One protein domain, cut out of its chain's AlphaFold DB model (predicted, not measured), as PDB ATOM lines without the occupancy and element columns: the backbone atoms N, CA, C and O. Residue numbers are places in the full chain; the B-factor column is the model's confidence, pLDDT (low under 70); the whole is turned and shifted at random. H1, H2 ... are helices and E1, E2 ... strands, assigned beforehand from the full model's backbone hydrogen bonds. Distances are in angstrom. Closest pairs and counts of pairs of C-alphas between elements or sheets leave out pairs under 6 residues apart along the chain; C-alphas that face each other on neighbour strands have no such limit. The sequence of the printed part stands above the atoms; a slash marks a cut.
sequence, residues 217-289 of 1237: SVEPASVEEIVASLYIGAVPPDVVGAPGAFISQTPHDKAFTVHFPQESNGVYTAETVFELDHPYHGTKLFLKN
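Overview. This is residues 217 to 289 of the 1237 residues of the protein "Hypothetical protein" of Helicotheca tamesis (UniProt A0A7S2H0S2). With little regular structure, this is one small, strongly twisted sheet, E1 E2 E3 E4, amid loops, with short helices H1 and H2 only grazing it. The 73 printed residues, 29 in named elements, run H1 H2 E1 E2 E3 E4, class mixed; the sheet, in that order, is a meander, each strand the antiparallel neighbour of the one before. It is compact, radius of gyration of the C-alphas 11.5 A, spans 32 by 24 by 23 A.

Arrangement. H1, residues 223 to 227, and H2, residues 237 to 240, are apart; each only grazes the sheet. Three hairpins follow, with N and O within hydrogen-bond range: E1, residues 246 to 249, and E2, residues 256 to 261 (N 247 and O 260, 2.8 A); E2 and E3, residues 273 to 277 (N 257 and O 275, 2.8 A); E3 and E4, residues 284 to 288 (N 274 and O 287, 2.8 A). H1's O i to N i+4 pair is within range; H2 is too short for one.

Along the chain. H1 begins at C-alpha 223 (241.912, 180.448, 67.340); E4 ends at C-alpha 288 (254.441, 185.888, 67.690). E2 measures 16.5 A.

Size, cuts and confidence. The printed part has no cut. The E2 to E3 link is long. Under pLDDT 70 are 27 residues, among them 227 to 235.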
ATOM      1  N   SER A 217     246.625 192.602  73.709       85.19
ATOM      2  CA  SER A 217     246.957 193.078  75.066       85.19
ATOM      3  C   SER A 217     246.131 192.389  76.168       85.19
ATOM      4  O   SER A 217     246.334 192.636  77.357       85.19
ATOM      5  N   VAL A 218     245.211 191.508  75.766       84.38
ATOM      6  CA  VAL A 218     244.327 190.669  76.588       84.38
ATOM      7  C   VAL A 218     244.165 189.302  75.909       84.38
ATOM      8  O   VAL A 218     244.587 189.133  74.770       84.38
ATOM      9  N   GLU A 219     243.552 188.331  76.586       86.62
ATOM     10  CA  GLU A 219     243.303 187.002  76.010       86.62
ATOM     11  C   GLU A 219     242.330 187.066  74.810       86.62
ATOM     12  O   GLU A 219     241.233 187.612  74.970       86.62
ATOM     13  N   PRO A 220     242.696 186.518  73.632       83.25
ATOM     14  CA  PRO A 220     241.822 186.477  72.461       83.25
ATOM     15  C   PRO A 220     240.652 185.497  72.643       83.25
ATOM     16  O   PRO A 220     240.714 184.519  73.394       83.25
ATOM     17  N   ALA A 221     239.554 185.745  71.936       79.31
ATOM     18  CA  ALA A 221     238.327 184.975  72.061       79.31
ATOM     19  C   ALA A 221     238.415 183.592  71.395       79.31
ATOM     20  O   ALA A 221     237.807 182.653  71.923       79.31
ATOM     21  N   SER A 222     239.156 183.431  70.293       78.81
ATOM     22  CA  SER A 222     239.253 182.154  69.566       78.81
ATOM     23  C   SER A 222     240.563 181.968  68.781       78.81
ATOM     24  O   SER A 222     241.384 182.879  68.695       78.81
ATOM     25  N   VAL A 223     240.762 180.771  68.210       72.88
ATOM     26  CA  VAL A 223     241.912 180.448  67.340       72.88
ATOM     27  C   VAL A 223     241.849 181.242  66.033       72.88
ATOM     28  O   VAL A 223     242.861 181.750  65.561       72.88
ATOM     29  N   GLU A 224     240.652 181.401  65.480       65.88
ATOM     30  CA  GLU A 224     240.392 182.144  64.248       65.88
ATOM     31  C   GLU A 224     240.733 183.632  64.409       65.88
ATOM     32  O   GLU A 224     241.269 184.236  63.486       65.88
ATOM     33  N   GLU A 225     240.492 184.217  65.589       73.12
ATOM     34  CA  GLU A 225     240.911 185.590  65.896       73.12
ATOM     35  C   GLU A 225     242.442 185.720  65.937       73.12
ATOM     36  O   GLU A 225     242.982 186.690  65.405       73.12
ATOM     37  N   ILE A 226     243.149 184.731  66.504       72.62
ATOM     38  CA  ILE A 226     244.621 184.694  66.533       72.62
ATOM     39  C   ILE A 226     245.179 184.643  65.107       72.62
ATOM     40  O   ILE A 226     245.997 185.486  64.743       72.62
ATOM     41  N   VAL A 227     244.710 183.699  64.286       64.38
ATOM     42  CA  VAL A 227     245.182 183.504  62.902       64.38
ATOM     43  C   VAL A 227     244.808 184.689  61.996       64.38
ATOM     44  O   VAL A 227     245.583 185.060  61.123       64.38
ATOM     45  N   ALA A 228     243.674 185.356  62.236       59.91
ATOM     46  CA  ALA A 228     243.290 186.577  61.519       59.91
ATOM     47  C   ALA A 228     244.026 187.855  61.984       59.91
ATOM     48  O   ALA A 228     243.804 188.928  61.417       59.91
ATOM     49  N   SER A 229     244.877 187.768  63.014       66.62
ATOM     50  CA  SER A 229     245.564 188.924  63.616       66.62
ATOM     51  C   SER A 229     247.090 188.812  63.601       66.62
ATOM     52  O   SER A 229     247.768 189.837  63.494       66.62
ATOM     53  N   LEU A 230     247.637 187.596  63.707       69.12
ATOM     54  CA  LEU A 230     249.073 187.324  63.770       69.12
ATOM     55  C   LEU A 230     249.549 186.626  62.498       69.12
ATOM     56  O   LEU A 230     249.100 185.534  62.169       69.12
ATOM     57  N   TYR A 231     250.526 187.243  61.840       59.91
ATOM     58  CA  TYR A 231     251.093 186.785  60.567       59.91
ATOM     59  C   TYR A 231     252.598 186.501  60.669       59.91
ATOM     60  O   TYR A 231     253.262 186.259  59.668       59.91
ATOM     61  N   ILE A 232     253.157 186.571  61.882       60.53
ATOM     62  CA  ILE A 232     254.585 186.400  62.150       60.53
ATOM     63  C   ILE A 232     254.775 185.065  62.861       60.53
ATOM     64  O   ILE A 232     254.317 184.879  63.993       60.53
ATOM     65  N   GLY A 233     255.458 184.135  62.197       56.91
ATOM     66  CA  GLY A 233     255.856 182.871  62.798       56.91
ATOM     67  C   GLY A 233     256.763 183.095  64.007       56.91
ATOM     68  O   GLY A 233     257.691 183.901  63.968       56.91
ATOM     69  N   ALA A 234     256.499 182.367  65.087       63.81
ATOM     70  CA  ALA A 234     257.455 182.184  66.166       63.81
ATOM     71  C   ALA A 234     258.174 180.837  66.005       63.81
ATOM     72  O   ALA A 234     257.616 179.874  65.462       63.81
ATOM     73  N   VAL A 235     259.399 180.777  66.521       63.44
ATOM     74  CA  VAL A 235     260.121 179.526  66.785       63.44
ATOM     75  C   VAL A 235     259.575 178.932  68.098       63.44
ATOM     76  O   VAL A 235     259.222 179.713  68.990       63.44
ATOM     77  N   PRO A 236     259.474 177.597  68.254       73.00
ATOM     78  CA  PRO A 236     258.976 176.987  69.487       73.00
ATOM     79  C   PRO A 236     259.744 177.462  70.746       73.00
ATOM     80  O   PRO A 236     260.981 177.478  70.740       73.00
ATOM     81  N   PRO A 237     259.058 177.875  71.834       72.69
ATOM     82  CA  PRO A 237     259.701 178.437  73.034       72.69
ATOM     83  C   PRO A 237     260.692 177.511  73.758       72.69
ATOM     84  O   PRO A 237     261.562 177.986  74.490       72.69
ATOM     85  N   ASP A 238     260.569 176.202  73.554       65.81
ATOM     86  CA  ASP A 238     261.453 175.143  74.045       65.81
ATOM     87  C   ASP A 238     262.751 174.988  73.230       65.81
ATOM     88  O   ASP A 238     263.727 174.450  73.752       65.81
ATOM     89  N   VAL A 239     262.798 175.510  71.998       59.00
ATOM     90  CA  VAL A 239     263.985 175.477  71.120       59.00
ATOM     91  C   VAL A 239     264.920 176.667  71.369       59.00
ATOM     92  O   VAL A 239     266.139 176.514  71.328       59.00
ATOM     93  N   VAL A 240     264.377 177.860  71.650       54.44
ATOM     94  CA  VAL A 240     265.169 179.111  71.771       54.44
ATOM     95  C   VAL A 240     265.357 179.575  73.225       54.44
ATOM     96  O   VAL A 240     266.193 180.434  73.514       54.44
ATOM     97  N   GLY A 241     264.582 179.032  74.165       56.41
ATOM     98  CA  GLY A 241     264.629 179.413  75.575       56.41
ATOM     99  C   GLY A 241     265.644 178.614  76.397       56.41
ATOM    100  O   GLY A 241     265.664 177.387  76.370       56.41
ATOM    101  N   ALA A 242     266.415 179.293  77.254       57.16
ATOM    102  CA  ALA A 242     267.024 178.613  78.400       57.16
ATOM    103  C   ALA A 242     265.911 178.027  79.306       57.16
ATOM    104  O   ALA A 242     264.854 178.655  79.425       57.16
ATOM    105  N   PRO A 243     266.101 176.873  79.979       62.53
ATOM    106  CA  PRO A 243     265.032 176.218  80.737       62.53
ATOM    107  C   PRO A 243     264.340 177.139  81.757       62.53
ATOM    108  O   PRO A 243     264.938 177.551  82.752       62.53
ATOM    109  N   GLY A 244     263.063 177.445  81.506       66.38
ATOM    110  CA  GLY A 244     262.246 178.370  82.304       66.38
ATOM    111  C   GLY A 244     262.105 179.794  81.746       66.38
ATOM    112  O   GLY A 244     261.436 180.602  82.381       66.38
ATOM    113  N   ALA A 245     262.678 180.108  80.577       74.38
ATOM    114  CA  ALA A 245     262.577 181.426  79.932       74.38
ATOM    115  C   ALA A 245     261.146 181.831  79.519       74.38
ATOM    116  O   ALA A 245     260.889 183.018  79.318       74.38
ATOM    117  N   PHE A 246     260.211 180.878  79.443       83.25
ATOM    118  CA  PHE A 246     258.791 181.117  79.188       83.25
ATOM    119  C   PHE A 246     257.906 180.468  80.264       83.25
ATOM    120  O   PHE A 246     258.259 179.457  80.872       83.25
ATOM    121  N   ILE A 247     256.739 181.071  80.483       86.12
ATOM    122  CA  ILE A 247     255.647 180.610  81.336       86.12
ATOM    123  C   ILE A 247     254.470 180.288  80.412       86.12
ATOM    124  O   ILE A 247     253.839 181.191  79.861       86.12
ATOM    125  N   SER A 248     254.188 179.002  80.232       87.12
ATOM    126  CA  SER A 248     253.085 178.511  79.400       87.12
ATOM    127  C   SER A 248     251.771 178.475  80.185       87.12
ATOM    128  O   SER A 248     251.719 177.961  81.303       87.12
ATOM    129  N   GLN A 249     250.693 178.972  79.584       86.19
ATOM    130  CA  GLN A 249     249.334 178.926  80.117       86.19
ATOM    131  C   GLN A 249     248.357 178.546  79.003       86.19
ATOM    132  O   GLN A 249     248.133 179.317  78.074       86.19
ATOM    133  N   THR A 250     247.713 177.391  79.129       81.81
ATOM    134  CA  THR A 250     246.511 177.048  78.357       81.81
ATOM    135  C   THR A 250     245.292 177.613  79.097       81.81
ATOM    136  O   THR A 250     245.048 177.196  80.236       81.81
ATOM    137  N   PRO A 251     244.535 178.577  78.539       77.56
ATOM    138  CA  PRO A 251     243.327 179.067  79.192       77.56
ATOM    139  C   PRO A 251     242.246 177.983  79.228       77.56
ATOM    140  O   PRO A 251     242.162 177.124  78.347       77.56
ATOM    141  N   HIS A 252     241.410 178.007  80.266       60.94
ATOM    142  CA  HIS A 252     240.362 177.003  80.422       60.94
ATOM    143  C   HIS A 252     239.341 177.127  79.281       60.94
ATOM    144  O   HIS A 252     238.905 178.227  78.945       60.94
ATOM    145  N   ASP A 253     238.962 175.990  78.701       64.00
ATOM    146  CA  ASP A 253     237.991 175.879  77.607       64.00
ATOM    147  C   ASP A 253     238.427 176.570  76.283       64.00
ATOM    148  O   ASP A 253     237.584 176.926  75.457       64.00
ATOM    149  N   LYS A 254     239.743 176.732  76.052       71.50
ATOM    150  CA  LYS A 254     240.343 177.217  74.788       71.50
ATOM    151  C   LYS A 254     241.170 176.141  74.072       71.50
ATOM    152  O   LYS A 254     241.702 175.232  74.700       71.50
ATOM    153  N   ALA A 255     241.309 176.287  72.752       80.81
ATOM    154  CA  ALA A 255     242.080 175.403  71.866       80.81
ATOM    155  C   ALA A 255     243.475 175.967  71.500       80.81
ATOM    156  O   ALA A 255     243.981 175.736  70.405       80.81
ATOM    157  N   PHE A 256     244.079 176.748  72.400       87.06
ATOM    158  CA  PHE A 256     245.423 177.310  72.241       87.06
ATOM    159  C   PHE A 256     246.124 177.453  73.601       87.06
ATOM    160  O   PHE A 256     245.477 177.609  74.637       87.06
ATOM    161  N   THR A 257     247.454 177.438  73.584       89.44
ATOM    162  CA  THR A 257     248.339 177.707  74.722       89.44
ATOM    163  C   THR A 257     249.072 179.023  74.479       89.44
ATOM    164  O   THR A 257     249.506 179.310  73.368       89.44
ATOM    165  N   VAL A 258     249.227 179.840  75.516       90.94
ATOM    166  CA  VAL A 258     249.961 181.108  75.449       90.94
ATOM    167  C   VAL A 258     251.269 180.977  76.218       90.94
ATOM    168  O   VAL A 258     251.276 180.612  77.391       90.94
ATOM    169  N   HIS A 259     252.379 181.285  75.561       90.50
ATOM    170  CA  HIS A 259     253.726 181.265  76.118       90.50
ATOM    171  C   HIS A 259     254.185 182.697  76.374       90.50
ATOM    172  O   HIS A 259     254.485 183.460  75.454       90.50
ATOM    173  N   PHE A 260     254.226 183.077  77.646       89.81
ATOM    174  CA  PHE A 260     254.655 184.397  78.092       89.81
ATOM    175  C   PHE A 260     256.148 184.375  78.444       89.81
ATOM    176  O   PHE A 260     256.544 183.505  79.218       89.81
ATOM    177  N   PRO A 261     256.990 185.314  77.977       86.88
ATOM    178  CA  PRO A 261     258.363 185.441  78.470       86.88
ATOM    179  C   PRO A 261     258.376 185.561  79.996       86.88
ATOM    180  O   PRO A 261     257.536 186.270  80.555       86.88
ATOM    181  N   GLN A 262     259.317 184.917  80.684       80.50
ATOM    182  CA  GLN A 262     259.319 184.830  82.152       80.50
ATOM    183  C   GLN A 262     259.262 186.212  82.830       80.50
ATOM    184  O   GLN A 262     258.554 186.396  83.820       80.50
ATOM    185  N   GLU A 263     259.939 187.207  82.255       78.62
ATOM    186  CA  GLU A 263     259.972 188.586  82.761       78.62
ATOM    187  C   GLU A 263     258.615 189.315  82.648       78.62
ATOM    188  O   GLU A 263     258.331 190.221  83.434       78.62
ATOM    189  N   SER A 264     257.741 188.888  81.728       82.69
ATOM    190  CA  SER A 264     256.412 189.484  81.503       82.69
ATOM    191  C   SER A 264     255.353 189.076  82.539       82.69
ATOM    192  O   SER A 264     254.302 189.709  82.605       82.69
ATOM    193  N   ASN A 265     255.605 188.046  83.364       81.06
ATOM    194  CA  ASN A 265     254.696 187.574  84.424       81.06
ATOM    195  C   ASN A 265     253.231 187.326  83.975       81.06
ATOM    196  O   ASN A 265     252.293 187.583  84.731       81.06
ATOM    197  N   GLY A 266     253.018 186.819  82.755       80.50
ATOM    198  CA  GLY A 266     251.672 186.532  82.232       80.50
ATOM    199  C   GLY A 266     250.948 187.741  81.625       80.50
ATOM    200  O   GLY A 266     249.738 187.693  81.411       80.50
ATOM    201  N   VAL A 267     251.662 188.840  81.362       86.81
ATOM    202  CA  VAL A 267     251.152 189.978  80.586       86.81
ATOM    203  C   VAL A 267     251.440 189.747  79.103       86.81
ATOM    204  O   VAL A 267     252.561 189.408  78.732       86.81
ATOM    205  N   TYR A 268     250.442 189.968  78.245       88.62
ATOM    206  CA  TYR A 268     250.624 189.901  76.797       88.62
ATOM    207  C   TYR A 268     251.556 191.026  76.313       88.62
ATOM    208  O   TYR A 268     251.335 192.205  76.588       88.62
ATOM    209  N   THR A 269     252.613 190.651  75.594       87.56
ATOM    210  CA  THR A 269     253.655 191.539  75.045       87.56
ATOM    211  C   THR A 269     253.981 191.132  73.608       87.56
ATOM    212  O   THR A 269     253.518 190.084  73.167       87.56
ATOM    213  N   ALA A 270     254.792 191.912  72.883       80.44
ATOM    214  CA  ALA A 270     255.280 191.536  71.547       80.44
ATOM    215  C   ALA A 270     255.970 190.155  71.537       80.44
ATOM    216  O   ALA A 270     255.785 189.373  70.613       80.44
ATOM    217  N   GLU A 271     256.713 189.830  72.598       82.31
ATOM    218  CA  GLU A 271     257.441 188.563  72.748       82.31
ATOM    219  C   GLU A 271     256.570 187.408  73.289       82.31
ATOM    220  O   GLU A 271     257.072 186.316  73.544       82.31
ATOM    221  N   THR A 272     255.262 187.617  73.476       88.88
ATOM    222  CA  THR A 272     254.319 186.526  73.758       88.88
ATOM    223  C   THR A 272     254.127 185.667  72.506       88.88
ATOM    224  O   THR A 272     253.946 186.194  71.410       88.88
ATOM    225  N   VAL A 273     254.130 184.344  72.673       87.00
ATOM    226  CA  VAL A 273     253.940 183.376  71.584       87.00
ATOM    227  C   VAL A 273     252.659 182.577  71.812       87.00
ATOM    228  O   VAL A 273     252.449 182.028  72.888       87.00
ATOM    229  N   PHE A 274     251.807 182.488  70.796       87.88
ATOM    230  CA  PHE A 274     250.624 181.629  70.793       87.88
ATOM    231  C   PHE A 274     250.961 180.293  70.137       87.88
ATOM    232  O   PHE A 274     251.364 180.266  68.978       87.88
ATOM    233  N   GLU A 275     250.777 179.201  70.871       88.69
ATOM    234  CA  GLU A 275     250.783 177.832  70.360       88.69
ATOM    235  C   GLU A 275     249.338 177.382  70.110       88.69
ATOM    236  O   GLU A 275     248.499 177.486  71.006       88.69
ATOM    237  N   LEU A 276     249.035 176.835  68.937       83.62
ATOM    238  CA  LEU A 276     247.720 176.261  68.642       83.62
ATOM    239  C   LEU A 276     247.825 175.029  67.737       83.62
ATOM    240  O   LEU A 276     248.803 174.867  67.004       83.62
ATOM    241  N   ASP A 277     246.826 174.151  67.800       71.81
ATOM    242  CA  ASP A 277     246.733 172.990  66.910       71.81
ATOM    243  C   ASP A 277     246.173 173.435  65.551       71.81
ATOM    244  O   ASP A 277     245.112 174.058  65.486       71.81
ATOM    245  N   HIS A 278     246.882 173.142  64.458       57.34
ATOM    246  CA  HIS A 278     246.512 173.618  63.126       57.34
ATOM    247  C   HIS A 278     245.141 173.052  62.709       57.34
ATOM    248  O   HIS A 278     245.017 171.824  62.593       57.34
ATOM    249  N   PRO A 279     244.125 173.896  62.426       46.47
ATOM    250  CA  PRO A 279     242.717 173.481  62.364       46.47
ATOM    251  C   PRO A 279     242.394 172.448  61.275       46.47
ATOM    252  O   PRO A 279     241.363 171.783  61.352       46.47
ATOM    253  N   TYR A 280     243.282 172.280  60.290       44.38
ATOM    254  CA  TYR A 280     243.127 171.329  59.185       44.38
ATOM    255  C   TYR A 280     244.095 170.132  59.227       44.38
ATOM    256  O   TYR A 280     243.871 169.160  58.509       44.38
ATOM    257  N   HIS A 281     245.154 170.172  60.053       44.91
ATOM    258  CA  HIS A 281     246.265 169.201  59.974       44.91
ATOM    259  C   HIS A 281     246.821 168.689  61.317       44.91
ATOM    260  O   HIS A 281     247.597 167.738  61.312       44.91
ATOM    261  N   GLY A 282     246.439 169.262  62.465       48.31
ATOM    262  CA  GLY A 282     246.840 168.754  63.789       48.31
ATOM    263  C   GLY A 282     248.322 168.938  64.160       48.31
ATOM    264  O   GLY A 282     248.757 168.444  65.198       48.31
ATOM    265  N   THR A 283     249.097 169.646  63.339       54.75
ATOM    266  CA  THR A 283     250.462 170.094  63.648       54.75
ATOM    267  C   THR A 283     250.444 171.309  64.580       54.75
ATOM    268  O   THR A 283     249.477 172.069  64.601       54.75
ATOM    269  N   LYS A 284     251.513 171.519  65.359       69.00
ATOM    270  CA  LYS A 284     251.638 172.692  66.236       69.00
ATOM    271  C   LYS A 284     252.065 173.929  65.451       69.00
ATOM    272  O   LYS A 284     253.102 173.923  64.793       69.00
ATOM    273  N   LEU A 285     251.291 175.001  65.577       65.50
ATOM    274  CA  LEU A 285     251.613 176.329  65.071       65.50
ATOM    275  C   LEU A 285     252.057 177.233  66.223       65.50
ATOM    276  O   LEU A 285     251.356 177.316  67.225       65.50
ATOM    277  N   PHE A 286     253.156 177.965  66.034       77.62
ATOM    278  CA  PHE A 286     253.630 179.005  66.950       77.62
ATOM    279  C   PHE A 286     253.621 180.377  66.252       77.62
ATOM    280  O   PHE A 286     254.260 180.546  65.211       77.62
ATOM    281  N   LEU A 287     252.912 181.361  66.814       75.00
ATOM    282  CA  LEU A 287     252.761 182.724  66.272       75.00
ATOM    283  C   LEU A 287     253.209 183.780  67.289       75.00
ATOM    284  O   LEU A 287     252.823 183.720  68.456       75.00
ATOM    285  N   LYS A 288     253.989 184.770  66.849       80.12
ATOM    286  CA  LYS A 288     254.441 185.888  67.690       80.12
ATOM    287  C   LYS A 288     253.354 186.962  67.783       80.12
ATOM    288  O   LYS A 288     252.752 187.324  66.777       80.12
ATOM    289  N   ASN A 289     253.128 187.509  68.979       86.00
ATOM    290  CA  ASN A 289     252.100 188.513  69.288       86.00
ATOM    291  C   ASN A 289     252.445 189.941  68.794       86.00
ATOM    292  O   ASN A 289     252.291 190.936  69.508       86.00
TER     293      ASN A 289